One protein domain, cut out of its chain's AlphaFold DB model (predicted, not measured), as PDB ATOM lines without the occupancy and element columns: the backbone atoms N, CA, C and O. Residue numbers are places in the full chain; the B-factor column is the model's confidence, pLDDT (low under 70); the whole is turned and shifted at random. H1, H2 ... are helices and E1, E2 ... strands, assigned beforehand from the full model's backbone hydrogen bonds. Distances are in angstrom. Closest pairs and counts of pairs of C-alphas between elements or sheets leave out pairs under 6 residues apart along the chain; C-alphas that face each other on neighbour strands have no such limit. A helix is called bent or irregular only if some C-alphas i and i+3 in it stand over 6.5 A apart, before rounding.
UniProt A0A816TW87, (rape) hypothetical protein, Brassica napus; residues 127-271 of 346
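Overview. This is residues 127 to 271 of the 346 residues of the protein "(rape) hypothetical protein" of Brassica napus (UniProt A0A816TW87). One twisted antiparallel sheet of six strands makes the core, with the long hairpin of E3 and E4 along the longest axis; H1 packs slantwise over E5 and E6. Across the sheet from H1 lies the small helix H2, while H3 sits at one end, between E4 and E5. The sheet's order is E1 E2 E6 E5 E4 E3. The printed part has 145 residues, with three named helices and six named strands along the chain as E1 H1 H2 E2 E3 E4 H3 E5 E6, class mixed. It is compact, with a radius of gyration of the C-alphas of 15.1 A and spans of 46 by 34 by 26 A.

Arrangement. The sheet runs E1, residues 130 to 133, E2, residues 190 to 196, E6, residues 262 to 270, E5, residues 251 to 259, E4, residues 229 to 240, and E3, residues 213 to 226. E1 and E3 are its edge strands. Across E1 and E2, N 132 and O 192 are 2.8 A apart, within hydrogen-bond range; so are N 193 and O 267 of E2 and E6, 2.8 A. In the hairpin E5 and E6, N 255 and O 266 are 2.8 A apart; across E4 and E5 N 234 and O 256, 2.8 A; in the hairpin E3 and E4 N 222 and O 233, 2.8 A. H1, residues 138 to 153, is on the sheet at a height of 8.5 A, over E6 and E5, in two layers, a helix on one face of a sheet. It runs slantwise to the strands, at 36 degrees to E5 on the local plane. Its closest C-alphas to E6 are those of Leu 149 and Leu 264, 6.6 A. H3, residues 243 to 249, only grazes the sheet with residues 246 to 249. H2, residues 165 to 169, is only just not on the sheet, with 4 pairs of C-alphas within 10 A, and is apart from H1. Every O i to N i+4 pair is within hydrogen-bond range in H2 and H3; in H1 10 of 12 are.

Along the chain. E1 begins at C-alpha 130 (100.057, 135.739, 68.306). E3 is 37.7 A long, E4 34.9 A, E5 26.5 A, E6 25.7 A, H1 23.9 A and E2 20.2 A. H1 is only just irregular: C-alphas 139 and 142 are 6.6 A apart. E6 ends at C-alpha 270 (106.780, 120.633, 66.762).

Size, cuts and confidence. The C-alphas of Ser 210 and Gln 228, the two farthest apart, are 46.9 A apart. The printed part has no cut. The links H1 to H2, H2 to E2 and E2 to E3 are long. The mean pLDDT of the printed part is 87.9; residues 135 to 139, 184, 186 and 245 to 246 are under 70.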
ATOM      1  N   THR A 127      90.891 136.544  72.092       92.62
ATOM      2  CA  THR A 127      90.512 135.172  71.705       92.62
ATOM      3  C   THR A 127      91.551 134.445  70.863       92.62
ATOM      4  O   THR A 127      91.377 133.259  70.582       92.62
ATOM      5  N   LYS A 128      92.624 135.114  70.436       94.44
ATOM      6  CA  LYS A 128      93.642 134.528  69.556       94.44
ATOM      7  C   LYS A 128      95.024 134.827  70.094       94.44
ATOM      8  O   LYS A 128      95.293 135.953  70.483       94.44
ATOM      9  N   ALA A 129      95.902 133.831  70.083       96.44
ATOM     10  CA  ALA A 129      97.312 134.042  70.376       96.44
ATOM     11  C   ALA A 129      98.061 134.585  69.145       96.44
ATOM     12  O   ALA A 129      97.656 134.352  68.002       96.44
ATOM     13  N   TYR A 130      99.182 135.268  69.377       94.69
ATOM     14  CA  TYR A 130     100.057 135.739  68.306       94.69
ATOM     15  C   TYR A 130     100.836 134.561  67.712       94.69
ATOM     16  O   TYR A 130     101.606 133.914  68.418       94.69
ATOM     17  N   GLN A 131     100.635 134.260  66.429       91.88
ATOM     18  CA  GLN A 131     101.204 133.073  65.785       91.88
ATOM     19  C   GLN A 131     102.467 133.394  64.977       91.88
ATOM     20  O   GLN A 131     102.471 134.306  64.154       91.88
ATOM     21  N   VAL A 132     103.498 132.567  65.145       88.81
ATOM     22  CA  VAL A 132     104.755 132.580  64.383       88.81
ATOM     23  C   VAL A 132     104.994 131.195  63.774       88.81
ATOM     24  O   VAL A 132     104.664 130.173  64.377       88.81
ATOM     25  N   TYR A 133     105.555 131.150  62.565       84.75
ATOM     26  CA  TYR A 133     105.871 129.911  61.846       84.75
ATOM     27  C   TYR A 133     107.384 129.734  61.674       84.75
ATOM     28  O   TYR A 133     108.079 130.730  61.503       84.75
ATOM     29  N   ASP A 134     107.857 128.477  61.670       71.75
ATOM     30  CA  ASP A 134     109.285 128.097  61.614       71.75
ATOM     31  C   ASP A 134     110.126 128.913  62.582       71.75
ATOM     32  O   ASP A 134     111.016 129.647  62.168       71.75
ATOM     33  N   VAL A 135     109.755 128.758  63.860       60.19
ATOM     34  CA  VAL A 135     110.463 129.141  65.089       60.19
ATOM     35  C   VAL A 135     111.558 130.175  64.855       60.19
ATOM     36  O   VAL A 135     112.619 129.871  64.305       60.19
ATOM     37  N   LEU A 136     111.333 131.372  65.409       60.66
ATOM     38  CA  LEU A 136     112.403 132.275  65.833       60.66
ATOM     39  C   LEU A 136     113.569 131.428  66.336       60.66
ATOM     40  O   LEU A 136     113.387 130.747  67.346       60.66
ATOM     41  N   GLU A 137     114.706 131.427  65.620       62.81
ATOM     42  CA  GLU A 137     115.890 130.607  65.931       62.81
ATOM     43  C   GLU A 137     116.020 130.457  67.451       62.81
ATOM     44  O   GLU A 137     115.834 131.450  68.153       62.81
ATOM     45  N   LYS A 138     116.267 129.252  67.993       65.38
ATOM     46  CA  LYS A 138     116.208 128.998  69.456       65.38
ATOM     47  C   LYS A 138     116.903 130.082  70.294       65.38
ATOM     48  O   LYS A 138     116.429 130.424  71.373       65.38
ATOM     49  N   ASP A 139     117.968 130.656  69.747       69.50
ATOM     50  CA  ASP A 139     118.786 131.705  70.351       69.50
ATOM     51  C   ASP A 139     118.114 133.096  70.390       69.50
ATOM     52  O   ASP A 139     118.506 133.954  71.177       69.50
ATOM     53  N   ARG A 140     117.084 133.334  69.573       75.38
ATOM     54  CA  ARG A 140     116.285 134.570  69.497       75.38
ATOM     55  C   ARG A 140     115.007 134.527  70.325       75.38
ATOM     56  O   ARG A 140     114.551 135.581  70.763       75.38
ATOM     57  N   THR A 141     114.434 133.345  70.564       81.69
ATOM     58  CA  THR A 141     113.154 133.231  71.285       81.69
ATOM     59  C   THR A 141     113.249 133.795  72.707       81.69
ATOM     60  O   THR A 141     112.386 134.581  73.101       81.69
ATOM     61  N   GLU A 142     114.291 133.450  73.474       86.44
ATOM     62  CA  GLU A 142     114.437 133.950  74.853       86.44
ATOM     63  C   GLU A 142     114.639 135.479  74.906       86.44
ATOM     64  O   GLU A 142     113.841 136.138  75.577       86.44
ATOM     65  N   PRO A 143     115.606 136.089  74.181       85.00
ATOM     66  CA  PRO A 143     115.782 137.543  74.203       85.00
ATOM     67  C   PRO A 143     114.538 138.325  73.772       85.00
ATOM     68  O   PRO A 143     114.186 139.312  74.414       85.00
ATOM     69  N   LEU A 144     113.844 137.876  72.717       87.94
ATOM     70  CA  LEU A 144     112.619 138.531  72.249       87.94
ATOM     71  C   LEU A 144     111.489 138.426  73.276       87.94
ATOM     72  O   LEU A 144     110.761 139.393  73.499       87.94
ATOM     73  N   SER A 145     111.374 137.276  73.941       91.44
ATOM     74  CA  SER A 145     110.391 137.074  75.005       91.44
ATOM     75  C   SER A 145     110.668 137.979  76.208       91.44
ATOM     76  O   SER A 145     109.739 138.547  76.780       91.44
ATOM     77  N   PHE A 146     111.939 138.180  76.570       90.38
ATOM     78  CA  PHE A 146     112.310 139.112  77.641       90.38
ATOM     79  C   PHE A 146     112.029 140.558  77.264       90.38
ATOM     80  O   PHE A 146     111.416 141.267  78.056       90.38
ATOM     81  N   ALA A 147     112.395 140.980  76.052       89.81
ATOM     82  CA  ALA A 147     112.065 142.314  75.559       89.81
ATOM     83  C   ALA A 147     110.550 142.574  75.628       89.81
ATOM     84  O   ALA A 147     110.129 143.607  76.137       89.81
ATOM     85  N   CYS A 148     109.725 141.605  75.216       93.19
ATOM     86  CA  CYS A 148     108.268 141.710  75.324       93.19
ATOM     87  C   CYS A 148     107.751 141.820  76.756       93.19
ATOM     88  O   CYS A 148     106.846 142.612  77.007       93.19
ATOM     89  N   LEU A 149     108.301 141.048  77.697       93.88
ATOM     90  CA  LEU A 149     107.940 141.172  79.110       93.88
ATOM     91  C   LEU A 149     108.231 142.579  79.639       93.88
ATOM     92  O   LEU A 149     107.393 143.154  80.327       93.88
ATOM     93  N   LEU A 150     109.405 143.123  79.314       92.00
ATOM     94  CA  LEU A 150     109.821 144.447  79.774       92.00
ATOM     95  C   LEU A 150     108.968 145.559  79.154       92.00
ATOM     96  O   LEU A 150     108.473 146.407  79.887       92.00
ATOM     97  N   LEU A 151     108.708 145.503  77.844       92.88
ATOM     98  CA  LEU A 151     107.800 146.438  77.166       92.88
ATOM     99  C   LEU A 151     106.405 146.421  77.791       92.88
ATOM    100  O   LEU A 151     105.839 147.475  78.064       92.88
ATOM    101  N   LYS A 152     105.869 145.232  78.090       95.31
ATOM    102  CA  LYS A 152     104.533 145.119  78.679       95.31
ATOM    103  C   LYS A 152     104.468 145.682  80.101       95.31
ATOM    104  O   LYS A 152     103.444 146.252  80.469       95.31
ATOM    105  N   LEU A 153     105.539 145.554  80.890       93.06
ATOM    106  CA  LEU A 153     105.648 146.196  82.208       93.06
ATOM    107  C   LEU A 153     105.721 147.726  82.108       93.06
ATOM    108  O   LEU A 153     105.177 148.405  82.974       93.06
ATOM    109  N   ASP A 154     106.327 148.246  81.040       91.50
ATOM    110  CA  ASP A 154     106.354 149.677  80.714       91.50
ATOM    111  C   ASP A 154     105.023 150.175  80.105       91.50
ATOM    112  O   ASP A 154     104.897 151.348  79.763       91.50
ATOM    113  N   GLY A 155     104.013 149.306  79.958       93.50
ATOM    114  CA  GLY A 155     102.723 149.656  79.358       93.50
ATOM    115  C   GLY A 155     102.756 149.793  77.833       93.50
ATOM    116  O   GLY A 155     101.840 150.369  77.254       93.50
ATOM    117  N   VAL A 156     103.791 149.264  77.177       94.25
ATOM    118  CA  VAL A 156     103.968 149.315  75.722       94.25
ATOM    119  C   VAL A 156     103.483 148.016  75.084       94.25
ATOM    120  O   VAL A 156     103.886 146.916  75.476       94.25
ATOM    121  N   ASP A 157     102.634 148.133  74.066       95.31
ATOM    122  CA  ASP A 157     102.097 146.984  73.344       95.31
ATOM    123  C   ASP A 157     103.075 146.429  72.303       95.31
ATOM    124  O   ASP A 157     103.589 147.128  71.435       95.31
ATOM    125  N   SER A 158     103.308 145.120  72.344       95.69
ATOM    126  CA  SER A 158     104.200 144.439  71.400       95.69
ATOM    127  C   SER A 158     103.467 143.701  70.280       95.69
ATOM    128  O   SER A 158     104.098 143.081  69.428       95.69
ATOM    129  N   GLY A 159     102.135 143.737  70.258       96.19
ATOM    130  CA  GLY A 159     101.320 142.898  69.375       96.19
ATOM    131  C   GLY A 159     101.019 141.517  69.952       96.19
ATOM    132  O   GLY A 159     100.299 140.748  69.321       96.19
ATOM    133  N   ILE A 160     101.538 141.196  71.142       97.50
ATOM    134  CA  ILE A 160     101.212 139.956  71.844       97.50
ATOM    135  C   ILE A 160      99.978 140.186  72.735       97.50
ATOM    136  O   ILE A 160     100.031 141.006  73.658       97.50
ATOM    137  N   PRO A 161      98.882 139.443  72.511       97.81
ATOM    138  CA  PRO A 161      97.641 139.614  73.253       97.81
ATOM    139  C   PRO A 161      97.717 139.069  74.677       97.81
ATOM    140  O   PRO A 161      98.526 138.192  74.995       97.81
ATOM    141  N   THR A 162      96.829 139.572  75.535       97.88
ATOM    142  CA  THR A 162      96.569 139.000  76.863       97.88
ATOM    143  C   THR A 162      95.302 138.162  76.805       97.88
ATOM    144  O   THR A 162      94.238 138.675  76.484       97.88
ATOM    145  N   LEU A 163      95.421 136.875  77.117       97.25
ATOM    146  CA  LEU A 163      94.334 135.908  77.050       97.25
ATOM    147  C   LEU A 163      93.873 135.500  78.447       97.25
ATOM    148  O   LEU A 163      94.654 135.462  79.406       97.25
ATOM    149  N   ASP A 164      92.593 135.149  78.542       95.62
ATOM    150  CA  ASP A 164      92.039 134.575  79.759       95.62
ATOM    151  C   ASP A 164      92.680 133.212  80.074       95.62
ATOM    152  O   ASP A 164      92.931 132.393  79.192       95.62
ATOM    153  N   THR A 165      92.957 132.962  81.353       94.06
ATOM    154  CA  THR A 165      93.683 131.757  81.793       94.06
ATOM    155  C   THR A 165      92.870 130.486  81.565       94.06
ATOM    156  O   THR A 165      93.436 129.460  81.177       94.06
ATOM    157  N   ASP A 166      91.553 130.543  81.758       92.19
ATOM    158  CA  ASP A 166      90.685 129.396  81.524       92.19
ATOM    159  C   ASP A 166      90.546 129.135  80.022       92.19
ATOM    160  O   ASP A 166      90.508 127.974  79.611       92.19
ATOM    161  N   LEU A 167      90.585 130.172  79.181       92.62
ATOM    162  CA  LEU A 167      90.582 130.008  77.724       92.62
ATOM    163  C   LEU A 167      91.779 129.178  77.221       92.62
ATOM    164  O   LEU A 167      91.601 128.304  76.372       92.62
ATOM    165  N   VAL A 168      92.987 129.420  77.743       93.56
ATOM    166  CA  VAL A 168      94.209 128.733  77.274       93.56
ATOM    167  C   VAL A 168      94.538 127.433  78.006       93.56
ATOM    168  O   VAL A 168      95.155 126.552  77.407       93.56
ATOM    169  N   PHE A 169      94.153 127.283  79.278       93.31
ATOM    170  CA  PHE A 169      94.587 126.151  80.110       93.31
ATOM    171  C   PHE A 169      93.467 125.202  80.558       93.31
ATOM    172  O   PHE A 169      93.763 124.252  81.279       93.31
ATOM    173  N   SER A 170      92.206 125.407  80.154       91.81
ATOM    174  CA  SER A 170      91.109 124.474  80.487       91.81
ATOM    175  C   SER A 170      91.037 123.239  79.586       91.81
ATOM    176  O   SER A 170      90.453 122.230  79.981       91.81
ATOM    177  N   LYS A 171      91.638 123.299  78.393       92.69
ATOM    178  CA  LYS A 171      91.621 122.233  77.382       92.69
ATOM    179  C   LYS A 171      93.017 121.935  76.851       92.69
ATOM    180  O   LYS A 171      93.958 122.705  77.039       92.69
ATOM    181  N   VAL A 172      93.150 120.801  76.168       92.38
ATOM    182  CA  VAL A 172      94.371 120.473  75.426       92.38
ATOM    183  C   VAL A 172      94.536 121.399  74.211       92.38
ATOM    184  O   VAL A 172      93.537 121.785  73.603       92.38
ATOM    185  N   PRO A 173      95.775 121.740  73.807       92.75
ATOM    186  CA  PRO A 173      96.033 122.739  72.766       92.75
ATOM    187  C   PRO A 173      95.339 122.547  71.417       92.75
ATOM    188  O   PRO A 173      95.065 123.520  70.726       92.75
ATOM    189  N   TRP A 174      95.072 121.306  71.007       90.56
ATOM    190  CA  TRP A 174      94.403 121.020  69.733       90.56
ATOM    191  C   TRP A 174      92.873 121.109  69.801       90.56
ATOM    192  O   TRP A 174      92.225 121.017  68.764       90.56
ATOM    193  N   GLU A 175      92.303 121.325  70.988       91.75
ATOM    194  CA  GLU A 175      90.857 121.470  71.228       91.75
ATOM    195  C   GLU A 175      90.459 122.901  71.622       91.75
ATOM    196  O   GLU A 175      89.282 123.185  71.846       91.75
ATOM    197  N   THR A 176      91.411 123.838  71.692       89.88
ATOM    198  CA  THR A 176      91.125 125.254  71.995       89.88
ATOM    199  C   THR A 176      90.559 126.025  70.796       89.88
ATOM    200  O   THR A 176      90.276 127.218  70.898       89.88
ATOM    201  N   GLY A 177      90.363 125.356  69.656       87.31
ATOM    202  CA  GLY A 177      89.766 125.938  68.458       87.31
ATOM    203  C   GLY A 177      90.623 127.055  67.865       87.31
ATOM    204  O   GLY A 177      91.775 126.842  67.486       87.31
ATOM    205  N   ASP A 178      90.040 128.250  67.762       88.44
ATOM    206  CA  ASP A 178      90.667 129.393  67.095       88.44
ATOM    207  C   ASP A 178      91.823 130.023  67.880       88.44
ATOM    208  O   ASP A 178      92.653 130.704  67.275       88.44
ATOM    209  N   VAL A 179      91.927 129.763  69.191       93.31
ATOM    210  CA  VAL A 179      92.986 130.323  70.049       93.31
ATOM    211  C   VAL A 179      94.370 129.915  69.544       93.31
ATOM    212  O   VAL A 179      95.254 130.757  69.383       93.31
ATOM    213  N   PHE A 180      94.532 128.622  69.245       92.25
ATOM    214  CA  PHE A 180      95.762 128.019  68.727       92.25
ATOM    215  C   PHE A 180      95.522 127.420  67.343       92.25
ATOM    216  O   PHE A 180      95.861 126.265  67.074       92.25
ATOM    217  N   ARG A 181      94.898 128.203  66.455       83.81
ATOM    218  CA  ARG A 181      94.491 127.728  65.133       83.81
ATOM    219  C   ARG A 181      95.659 127.080  64.385       83.81
ATOM    220  O   ARG A 181      96.663 127.712  64.051       83.81
ATOM    221  N   GLN A 182      95.486 125.804  64.065       74.62
ATOM    222  CA  GLN A 182      96.471 125.000  63.353       74.62
ATOM    223  C   GLN A 182      96.246 125.103  61.839       74.62
ATOM    224  O   GLN A 182      95.823 124.147  61.194       74.62
ATOM    225  N   SER A 183      96.524 126.256  61.234       71.88
ATOM    226  CA  SER A 183      96.571 126.367  59.768       71.88
ATOM    227  C   SER A 183      97.705 125.501  59.227       71.88
ATOM    228  O   SER A 183      98.875 125.757  59.504       71.88
ATOM    229  N   TYR A 184      97.374 124.446  58.477       67.81
ATOM    230  CA  TYR A 184      98.389 123.586  57.877       67.81
ATOM    231  C   TYR A 184      99.152 124.333  56.785       67.81
ATOM    232  O   TYR A 184      98.585 124.666  55.746       67.81
ATOM    233  N   VAL A 185     100.447 124.546  57.013       71.62
ATOM    234  CA  VAL A 185     101.366 125.061  56.001       71.62
ATOM    235  C   VAL A 185     102.500 124.038  55.822       71.62
ATOM    236  O   VAL A 185     103.260 123.833  56.769       71.62
ATOM    237  N   PRO A 186     102.589 123.342  54.666       67.31
ATOM    238  CA  PRO A 186     103.436 122.154  54.487       67.31
ATOM    239  C   PRO A 186     104.938 122.376  54.684       67.31
ATOM    240  O   PRO A 186     105.667 121.421  54.928       67.31
ATOM    241  N   THR A 187     105.401 123.610  54.508       75.31
ATOM    242  CA  THR A 187     106.821 123.971  54.544       75.31
ATOM    243  C   THR A 187     107.353 124.159  55.956       75.31
ATOM    244  O   THR A 187     108.559 124.059  56.143       75.31
ATOM    245  N   TYR A 188     106.468 124.394  56.929       75.56
ATOM    246  CA  TYR A 188     106.864 124.771  58.278       75.56
ATOM    247  C   TYR A 188     106.913 123.554  59.209       75.56
ATOM    248  O   TYR A 188     105.953 122.790  59.334       75.56
ATOM    249  N   THR A 189     108.051 123.396  59.873       78.19
ATOM    250  CA  THR A 189     108.401 122.329  60.824       78.19
ATOM    251  C   THR A 189     107.900 122.599  62.240       78.19
ATOM    252  O   THR A 189     107.810 121.692  63.070       78.19
ATOM    253  N   SER A 190     107.568 123.853  62.531       84.50
ATOM    254  CA  SER A 190     107.161 124.285  63.863       84.50
ATOM    255  C   SER A 190     106.242 125.496  63.812       84.50
ATOM    256  O   SER A 190     106.234 126.266  62.844       84.50
ATOM    257  N   ARG A 191     105.428 125.630  64.858       88.00
ATOM    258  CA  ARG A 191     104.523 126.761  65.062       88.00
ATOM    259  C   ARG A 191     104.559 127.168  66.510       88.00
ATOM    260  O   ARG A 191     104.417 126.309  67.377       88.00
ATOM    261  N   ASP A 192     104.667 128.465  66.725       91.62
ATOM    262  CA  ASP A 192     104.688 129.047  68.049       91.62
ATOM    263  C   ASP A 192     103.519 130.012  68.205       91.62
ATOM    264  O   ASP A 192     103.196 130.780  67.297       91.62
ATOM    265  N   TRP A 193     102.885 129.974  69.368       94.81
ATOM    266  CA  TRP A 193     101.824 130.886  69.760       94.81
ATOM    267  C   TRP A 193     102.248 131.624  71.022       94.81
ATOM    268  O   TRP A 193     102.455 131.006  72.068       94.81
ATOM    269  N   PHE A 194     102.351 132.942  70.919       96.56
ATOM    270  CA  PHE A 194     102.716 133.832  72.007       96.56
ATOM    271  C   PHE A 194     101.479 134.503  72.599       96.56
ATOM    272  O   PHE A 194     100.613 134.992  71.869       96.56
ATOM    273  N   PHE A 195     101.397 134.532  73.926       97.81
ATOM    274  CA  PHE A 195     100.311 135.192  74.650       97.81
ATOM    275  C   PHE A 195     100.715 135.499  76.092       97.81
ATOM    276  O   PHE A 195     101.454 134.742  76.724       97.81
ATOM    277  N   PHE A 196     100.192 136.587  76.645       98.19
ATOM    278  CA  PHE A 196     100.201 136.813  78.086       98.19
ATOM    279  C   PHE A 196      99.005 136.107  78.719       98.19
ATOM    280  O   PHE A 196      97.911 136.107  78.163       98.19
ATOM    281  N   ALA A 197      99.198 135.523  79.893       97.12
ATOM    282  CA  ALA A 197      98.114 134.986  80.709       97.12
ATOM    283  C   ALA A 197      98.550 134.982  82.174       97.12
ATOM    284  O   ALA A 197      99.747 134.984  82.476       97.12
ATOM    285  N   LYS A 198      97.595 134.946  83.105       94.81
ATOM    286  CA  LYS A 198      97.944 134.689  84.503       94.81
ATOM    287  C   LYS A 198      98.393 133.230  84.629       94.81
ATOM    288  O   LYS A 198      97.821 132.354  83.980       94.81
ATOM    289  N   PRO A 199      99.414 132.938  85.447       88.19
ATOM    290  CA  PRO A 199      99.791 131.558  85.685       88.19
ATOM    291  C   PRO A 199      98.638 130.816  86.372       88.19
ATOM    292  O   PRO A 199      98.096 131.330  87.356       88.19
ATOM    293  N   PRO A 200      98.253 129.618  85.893       85.81
ATOM    294  CA  PRO A 200      97.248 128.829  86.583       85.81
ATOM    295  C   PRO A 200      97.782 128.448  87.977       85.81
ATOM    296  O   PRO A 200      98.967 128.121  88.096       85.81
ATOM    297  N   PRO A 201      96.943 128.439  89.033       76.44
ATOM    298  CA  PRO A 201      97.383 128.078  90.386       76.44
ATOM    299  C   PRO A 201      98.029 126.691  90.437       76.44
ATOM    300  O   PRO A 201      99.020 126.469  91.128       76.44
ATOM    301  N   THR A 202      97.466 125.760  89.667       79.44
ATOM    302  CA  THR A 202      98.006 124.428  89.421       79.44
ATOM    303  C   THR A 202      97.676 124.009  87.994       79.44
ATOM    304  O   THR A 202      96.581 124.271  87.488       79.44
ATOM    305  N   HIS A 203      98.611 123.324  87.334       80.50
ATOM    306  CA  HIS A 203      98.314 122.661  86.069       80.50
ATOM    307  C   HIS A 203      97.399 121.464  86.334       80.50
ATOM    308  O   HIS A 203      97.851 120.384  86.733       80.50
ATOM    309  N   LYS A 204      96.097 121.688  86.142       84.88
ATOM    310  CA  LYS A 204      95.067 120.654  86.241       84.88
ATOM    311  C   LYS A 204      95.324 119.559  85.207       84.88
ATOM    312  O   LYS A 204      95.907 119.796  84.147       84.88
ATOM    313  N   ARG A 205      94.871 118.348  85.530       89.25
ATOM    314  CA  ARG A 205      94.730 117.287  84.537       89.25
ATOM    315  C   ARG A 205      93.665 117.724  83.530       89.25
ATOM    316  O   ARG A 205      92.596 118.174  83.930       89.25
ATOM    317  N   LEU A 206      93.994 117.610  82.254       91.00
ATOM    318  CA  LEU A 206      93.130 117.909  81.125       91.00
ATOM    319  C   LEU A 206      92.639 116.581  80.564       91.00
ATOM    320  O   LEU A 206      93.455 115.694  80.323       91.00
ATOM    321  N   THR A 207      91.341 116.448  80.340       89.25
ATOM    322  CA  THR A 207      90.781 115.287  79.644       89.25
ATOM    323  C   THR A 207      90.319 115.760  78.276       89.25
ATOM    324  O   THR A 207      89.501 116.674  78.191       89.25
ATOM    325  N   SER A 208      90.900 115.191  77.219       89.50
ATOM    326  CA  SER A 208      90.532 115.501  75.835       89.50
ATOM    327  C   SER A 208      89.124 114.995  75.507       89.50
ATOM    328  O   SER A 208      88.590 114.119  76.194       89.50
ATOM    329  N   GLU A 209      88.547 115.454  74.398       87.88
ATOM    330  CA  GLU A 209      87.264 114.951  73.881       87.88
ATOM    331  C   GLU A 209      87.325 113.452  73.533       87.88
ATOM    332  O   GLU A 209      86.325 112.740  73.611       87.88
ATOM    333  N   SER A 210      88.518 112.939  73.218       84.88
ATOM    334  CA  SER A 210      88.789 111.508  73.018       84.88
ATOM    335  C   SER A 210      88.977 110.703  74.317       84.88
ATOM    336  O   SER A 210      89.255 109.505  74.254       84.88
ATOM    337  N   GLY A 211      88.841 111.331  75.491       86.69
ATOM    338  CA  GLY A 211      89.013 110.695  76.800       86.69
ATOM    339  C   GLY A 211      90.474 110.471  77.212       86.69
ATOM    340  O   GLY A 211      90.752 109.653  78.087       86.69
ATOM    341  N   MET A 212      91.428 111.157  76.576       86.56
ATOM    342  CA  MET A 212      92.847 111.077  76.921       86.56
ATOM    343  C   MET A 212      93.184 112.041  78.055       86.56
ATOM    344  O   MET A 212      92.927 113.242  77.970       86.56
ATOM    345  N   ASP A 213      93.864 111.520  79.073       90.38
ATOM    346  CA  ASP A 213      94.370 112.324  80.178       90.38
ATOM    347  C   ASP A 213      95.723 112.934  79.815       90.38
ATOM    348  O   ASP A 213      96.708 112.232  79.549       90.38
ATOM    349  N   CYS A 214      95.766 114.259  79.855       91.06
ATOM    350  CA  CYS A 214      96.938 115.072  79.599       91.06
ATOM    351  C   CYS A 214      97.274 115.931  80.818       91.06
ATOM    352  O   CYS A 214      96.396 116.382  81.550       91.06
ATOM    353  N   GLN A 215      98.556 116.204  81.035       92.19
ATOM    354  CA  GLN A 215      98.981 117.133  82.076       92.19
ATOM    355  C   GLN A 215     100.253 117.861  81.657       92.19
ATOM    356  O   GLN A 215     101.172 117.266  81.092       92.19
ATOM    357  N   TRP A 216     100.313 119.159  81.945       92.56
ATOM    358  CA  TRP A 216     101.538 119.935  81.799       92.56
ATOM    359  C   TRP A 216     102.497 119.604  82.937       92.56
ATOM    360  O   TRP A 216     102.159 119.751  84.112       92.56
ATOM    361  N   HIS A 217     103.708 119.179  82.589       90.94
ATOM    362  CA  HIS A 217     104.779 118.939  83.549       90.94
ATOM    363  C   HIS A 217     105.934 119.890  83.287       90.94
ATOM    364  O   HIS A 217     106.528 119.848  82.208       90.94
ATOM    365  N   ALA A 218     106.287 120.689  84.293       92.06
ATOM    366  CA  ALA A 218     107.530 121.445  84.287       92.06
ATOM    367  C   ALA A 218     108.719 120.474  84.201       92.06
ATOM    368  O   ALA A 218     108.776 119.480  84.927       92.06
ATOM    369  N   GLN A 219     109.646 120.745  83.287       88.38
ATOM    370  CA  GLN A 219     110.821 119.907  83.053       88.38
ATOM    371  C   GLN A 219     112.112 120.645  83.397       88.38
ATOM    372  O   GLN A 219     112.959 120.115  84.111       88.38
ATOM    373  N   HIS A 220     112.257 121.866  82.890       88.31
ATOM    374  CA  HIS A 220     113.466 122.663  83.035       88.31
ATOM    375  C   HIS A 220     113.091 124.072  83.459       88.31
ATOM    376  O   HIS A 220     112.122 124.628  82.948       88.31
ATOM    377  N   HIS A 221     113.868 124.648  84.372       91.94
ATOM    378  CA  HIS A 221     113.785 126.059  84.708       91.94
ATOM    379  C   HIS A 221     115.173 126.687  84.610       91.94
ATOM    380  O   HIS A 221     116.180 126.048  84.911       91.94
ATOM    381  N   LYS A 222     115.210 127.939  84.170       92.00
ATOM    382  CA  LYS A 222     116.408 128.764  84.042       92.00
ATOM    383  C   LYS A 222     116.113 130.105  84.701       92.00
ATOM    384  O   LYS A 222     115.061 130.694  84.455       92.00
ATOM    385  N   LEU A 223     117.022 130.563  85.554       90.25
ATOM    386  CA  LEU A 223     116.959 131.877  86.190       90.25
ATOM    387  C   LEU A 223     118.016 132.768  85.554       90.25
ATOM    388  O   LEU A 223     119.178 132.382  85.465       90.25
ATOM    389  N   ILE A 224     117.600 133.940  85.092       87.25
ATOM    390  CA  ILE A 224     118.463 134.879  84.378       87.25
ATOM    391  C   ILE A 224     118.499 136.163  85.198       87.25
ATOM    392  O   ILE A 224     117.450 136.794  85.338       87.25
ATOM    393  N   PRO A 225     119.656 136.532  85.776       85.62
ATOM    394  CA  PRO A 225     119.785 137.763  86.544       85.62
ATOM    395  C   PRO A 225     119.408 138.980  85.695       85.62
ATOM    396  O   PRO A 225     119.904 139.134  84.578       85.62
ATOM    397  N   PHE A 226     118.544 139.843  86.222       85.12
ATOM    398  CA  PHE A 226     118.154 141.101  85.589       85.12
ATOM    399  C   PHE A 226     117.626 142.079  86.645       85.12
ATOM    400  O   PHE A 226     116.757 141.703  87.427       85.12
ATOM    401  N   ASP A 227     118.136 143.317  86.661       82.38
ATOM    402  CA  ASP A 227     117.649 144.403  87.535       82.38
ATOM    403  C   ASP A 227     117.524 143.987  89.020       82.38
ATOM    404  O   ASP A 227     116.467 144.081  89.635       82.38
ATOM    405  N   GLN A 228     118.606 143.420  89.576       85.88
ATOM    406  CA  GLN A 228     118.676 142.893  90.957       85.88
ATOM    407  C   GLN A 228     117.676 141.760  91.280       85.88
ATOM    408  O   GLN A 228     117.574 141.313  92.422       85.88
ATOM    409  N   GLN A 229     116.956 141.267  90.278       89.00
ATOM    410  CA  GLN A 229     116.003 140.168  90.353       89.00
ATOM    411  C   GLN A 229     116.368 139.097  89.315       89.00
ATOM    412  O   GLN A 229     117.480 139.062  88.781       89.00
ATOM    413  N   TYR A 230     115.431 138.190  89.041       89.44
ATOM    414  CA  TYR A 230     115.594 137.146  88.041       89.44
ATOM    415  C   TYR A 230     114.382 137.091  87.122       89.44
ATOM    416  O   TYR A 230     113.239 137.062  87.583       89.44
ATOM    417  N   ILE A 231     114.640 136.987  85.823       91.12
ATOM    418  CA  ILE A 231     113.655 136.496  84.866       91.12
ATOM    419  C   ILE A 231     113.699 134.968  84.917       91.12
ATOM    420  O   ILE A 231     114.764 134.360  84.775       91.12
ATOM    421  N   ARG A 232     112.546 134.332  85.134       93.25
ATOM    422  CA  ARG A 232     112.423 132.871  85.168       93.25
ATOM    423  C   ARG A 232     111.892 132.366  83.834       93.25
ATOM    424  O   ARG A 232     110.769 132.682  83.465       93.25
ATOM    425  N   SER A 233     112.666 131.528  83.156       93.38
ATOM    426  CA  SER A 233     112.228 130.735  82.004       93.38
ATOM    427  C   SER A 233     111.902 129.317  82.479       93.38
ATOM    428  O   SER A 233     112.649 128.742  83.270       93.38
ATOM    429  N   THR A 234     110.761 128.749  82.095       94.00
ATOM    430  CA  THR A 234     110.350 127.387  82.474       94.00
ATOM    431  C   THR A 234     109.727 126.665  81.290       94.00
ATOM    432  O   THR A 234     108.756 127.135  80.708       94.00
ATOM    433  N   THR A 235     110.254 125.488  80.966       93.50
ATOM    434  CA  THR A 235     109.724 124.623  79.909       93.50
ATOM    435  C   THR A 235     108.801 123.578  80.512       93.50
ATOM    436  O   THR A 235     109.189 122.850  81.431       93.50
ATOM    437  N   HIS A 236     107.604 123.461  79.950       93.38
ATOM    438  CA  HIS A 236     106.609 122.460  80.295       93.38
ATOM    439  C   HIS A 236     106.362 121.557  79.091       93.38
ATOM    440  O   HIS A 236     106.175 122.036  77.973       93.38
ATOM    441  N   ASN A 237     106.297 120.252  79.328       91.31
ATOM    442  CA  ASN A 237     105.873 119.294  78.314       91.31
ATOM    443  C   ASN A 237     104.478 118.793  78.642       91.31
ATOM    444  O   ASN A 237     104.190 118.457  79.796       91.31
ATOM    445  N   LEU A 238     103.642 118.679  77.614       90.81
ATOM    446  CA  LEU A 238     102.360 118.011  77.748       90.81
ATOM    447  C   LEU A 238     102.602 116.500  77.757       90.81
ATOM    448  O   LEU A 238     103.027 115.915  76.760       90.81
ATOM    449  N   ARG A 239     102.381 115.862  78.906       89.19
ATOM    450  CA  ARG A 239     102.436 114.402  79.026       89.19
ATOM    451  C   ARG A 239     101.050 113.825  78.825       89.19
ATOM    452  O   ARG A 239     100.076 114.405  79.293       89.19
ATOM    453  N   THR A 240     100.994 112.668  78.179       86.88
ATOM    454  CA  THR A 240      99.769 111.900  77.958       86.88
ATOM    455  C   THR A 240      99.970 110.475  78.467       86.88
ATOM    456  O   THR A 240     101.097 109.968  78.497       86.88
ATOM    457  N   ASN A 241      98.888 109.808  78.864       81.38
ATOM    458  CA  ASN A 241      98.913 108.380  79.195       81.38
ATOM    459  C   ASN A 241      98.870 107.465  77.950       81.38
ATOM    460  O   ASN A 241      99.124 106.267  78.067       81.38
ATOM    461  N   GLN A 242      98.596 108.012  76.759       81.69
ATOM    462  CA  GLN A 242      98.461 107.265  75.504       81.69
ATOM    463  C   GLN A 242      99.562 107.636  74.494       81.69
ATOM    464  O   GLN A 242      99.581 108.738  73.943       81.69
ATOM    465  N   LYS A 243     100.471 106.692  74.206       75.12
ATOM    466  CA  LYS A 243     101.598 106.903  73.270       75.12
ATOM    467  C   LYS A 243     101.155 107.149  71.821       75.12
ATOM    468  O   LYS A 243     101.740 107.998  71.159       75.12
ATOM    469  N   SER A 244     100.123 106.448  71.348       71.25
ATOM    470  CA  SER A 244      99.608 106.558  69.970       71.25
ATOM    471  C   SER A 244      99.089 107.954  69.629       71.25
ATOM    472  O   SER A 244      99.197 108.402  68.492       71.25
ATOM    473  N   GLU A 245      98.546 108.664  70.614       69.94
ATOM    474  CA  GLU A 245      98.014 110.012  70.418       69.94
ATOM    475  C   GLU A 245      99.121 111.066  70.349       69.94
ATOM    476  O   GLU A 245      99.028 112.011  69.567       69.94
ATOM    477  N   LYS A 246     100.241 110.855  71.054       69.94
ATOM    478  CA  LYS A 246     101.441 111.691  70.891       69.94
ATOM    479  C   LYS A 246     101.951 111.668  69.442       69.94
ATOM    480  O   LYS A 246     102.381 112.689  68.917       69.94
ATOM    481  N   GLU A 247     101.869 110.521  68.771       71.69
ATOM    482  CA  GLU A 247     102.255 110.382  67.358       71.69
ATOM    483  C   GLU A 247     101.261 111.039  66.387       71.69
ATOM    484  O   GLU A 247     101.632 111.408  65.269       71.69
ATOM    485  N   ARG A 248      99.991 111.178  66.790       75.69
ATOM    486  CA  ARG A 248      98.948 111.840  65.991       75.69
ATOM    487  C   ARG A 248      99.026 113.354  66.103       75.69
ATOM    488  O   ARG A 248      98.977 114.035  65.081       75.69
ATOM    489  N   HIS A 249      99.163 113.858  67.323       78.88
ATOM    490  CA  HIS A 249      99.087 115.285  67.620       78.88
ATOM    491  C   HIS A 249     100.446 115.981  67.670       78.88
ATOM    492  O   HIS A 249     100.476 117.197  67.830       78.88
ATOM    493  N   GLY A 250     101.556 115.259  67.494       82.44
ATOM    494  CA  GLY A 250     102.906 115.821  67.537       82.44
ATOM    495  C   GLY A 250     103.363 116.173  68.954       82.44
ATOM    496  O   GLY A 250     102.737 115.808  69.952       82.44
ATOM    497  N   GLU A 251     104.492 116.873  69.053       87.25
ATOM    498  CA  GLU A 251     105.038 117.289  70.342       87.25
ATOM    499  C   GLU A 251     104.605 118.720  70.677       87.25
ATOM    500  O   GLU A 251     104.846 119.648  69.907       87.25
ATOM    501  N   TRP A 252     103.989 118.885  71.850       91.19
ATOM    502  CA  TRP A 252     103.590 120.182  72.393       91.19
ATOM    503  C   TRP A 252     104.488 120.568  73.562       91.19
ATOM    504  O   TRP A 252     104.631 119.811  74.531       91.19
ATOM    505  N   ARG A 253     105.063 121.766  73.481       92.31
ATOM    506  CA  ARG A 253     105.894 122.364  74.528       92.31
ATOM    507  C   ARG A 253     105.347 123.728  74.895       92.31
ATOM    508  O   ARG A 253     104.932 124.475  74.023       92.31
ATOM    509  N   LEU A 254     105.361 124.061  76.175       94.38
ATOM    510  CA  LEU A 254     104.946 125.364  76.671       94.38
ATOM    511  C   LEU A 254     106.113 125.998  77.422       94.38
ATOM    512  O   LEU A 254     106.521 125.526  78.483       94.38
ATOM    513  N   TYR A 255     106.633 127.082  76.874       94.31
ATOM    514  CA  TYR A 255     107.630 127.923  77.511       94.31
ATOM    515  C   TYR A 255     106.914 129.025  78.287       94.31
ATOM    516  O   TYR A 255     106.026 129.687  77.756       94.31
ATOM    517  N   GLN A 256     107.288 129.208  79.547       95.69
ATOM    518  CA  GLN A 256     106.827 130.298  80.396       95.69
ATOM    519  C   GLN A 256     108.009 131.202  80.717       95.69
ATOM    520  O   GLN A 256     108.996 130.744  81.289       95.69
ATOM    521  N   PHE A 257     107.863 132.487  80.434       95.06
ATOM    522  CA  PHE A 257     108.785 133.534  80.845       95.06
ATOM    523  C   PHE A 257     108.080 134.402  81.889       95.06
ATOM    524  O   PHE A 257     107.045 134.999  81.603       95.06
ATOM    525  N   LEU A 258     108.603 134.432  83.115       95.38
ATOM    526  CA  LEU A 258     108.018 135.132  84.258       95.38
ATOM    527  C   LEU A 258     108.972 136.211  84.770       95.38
ATOM    528  O   LEU A 258     110.125 135.916  85.095       95.38
ATOM    529  N   TYR A 259     108.459 137.429  84.928       95.00
ATOM    530  CA  TYR A 259     109.172 138.533  85.566       95.00
ATOM    531  C   TYR A 259     108.198 139.495  86.256       95.00
ATOM    532  O   TYR A 259     107.151 139.804  85.696       95.00
ATOM    533  N   LYS A 260     108.503 139.929  87.490       93.50
ATOM    534  CA  LYS A 260     107.656 140.834  88.307       93.50
ATOM    535  C   LYS A 260     106.153 140.461  88.318       93.50
ATOM    536  O   LYS A 260     105.283 141.322  88.300       93.50
ATOM    537  N   GLY A 261     105.840 139.160  88.343       93.44
ATOM    538  CA  GLY A 261     104.462 138.638  88.358       93.44
ATOM    539  C   GLY A 261     103.774 138.534  86.988       93.44
ATOM    540  O   GLY A 261     102.717 137.912  86.894       93.44
ATOM    541  N   LEU A 262     104.379 139.061  85.922       96.19
ATOM    542  CA  LEU A 262     103.875 138.967  84.552       96.19
ATOM    543  C   LEU A 262     104.396 137.697  83.868       96.19
ATOM    544  O   LEU A 262     105.602 137.449  83.867       96.19
ATOM    545  N   SER A 263     103.496 136.899  83.282       97.19
ATOM    546  CA  SER A 263     103.851 135.684  82.532       97.19
ATOM    547  C   SER A 263     103.562 135.844  81.042       97.19
ATOM    548  O   SER A 263     102.416 136.052  80.645       97.19
ATOM    549  N   LEU A 264     104.606 135.689  80.232       97.56
ATOM    550  CA  LEU A 264     104.522 135.489  78.791       97.56
ATOM    551  C   LEU A 264     104.671 133.996  78.504       97.56
ATOM    552  O   LEU A 264     105.604 133.351  78.989       97.56
ATOM    553  N   TYR A 265     103.769 133.454  77.701       96.88
ATOM    554  CA  TYR A 265     103.802 132.071  77.261       96.88
ATOM    555  C   TYR A 265     104.148 131.987  75.781       96.88
ATOM    556  O   TYR A 265     103.680 132.793  74.982       96.88
ATOM    557  N   CYS A 266     104.946 130.981  75.431       95.31
ATOM    558  CA  CYS A 266     105.140 130.514  74.068       95.31
ATOM    559  C   CYS A 266     104.753 129.036  74.021       95.31
ATOM    560  O   CYS A 266     105.429 128.176  74.590       95.31
ATOM    561  N   LEU A 267     103.624 128.743  73.390       94.81
ATOM    562  CA  LEU A 267     103.196 127.383  73.106       94.81
ATOM    563  C   LEU A 267     103.776 126.983  71.754       94.81
ATOM    564  O   LEU A 267     103.503 127.645  70.766       94.81
ATOM    565  N   SER A 268     104.547 125.908  71.706       92.25
ATOM    566  CA  SER A 268     105.193 125.412  70.497       92.25
ATOM    567  C   SER A 268     104.635 124.047  70.120       92.25
ATOM    568  O   SER A 268     104.557 123.137  70.954       92.25
ATOM    569  N   HIS A 269     104.258 123.903  68.852       90.31
ATOM    570  CA  HIS A 269     103.898 122.636  68.231       90.31
ATOM    571  C   HIS A 269     104.986 122.237  67.248       90.31
ATOM    572  O   HIS A 269     105.159 122.856  66.196       90.31
ATOM    573  N   ILE A 270     105.723 121.187  67.600       84.31
ATOM    574  CA  ILE A 270     106.780 120.633  66.762       84.31
ATOM    575  C   ILE A 270     106.156 119.524  65.929       84.31
ATOM    576  O   ILE A 270     105.799 118.452  66.435       84.31
ATOM    577  N   VAL A 271     106.039 119.790  64.632       75.75
ATOM    578  CA  VAL A 271     105.649 118.785  63.657       75.75
ATOM    579  C   VAL A 271     106.935 118.103  63.237       75.75
ATOM    580  O   VAL A 271     107.658 118.593  62.374       75.75
TER     581      VAL A 271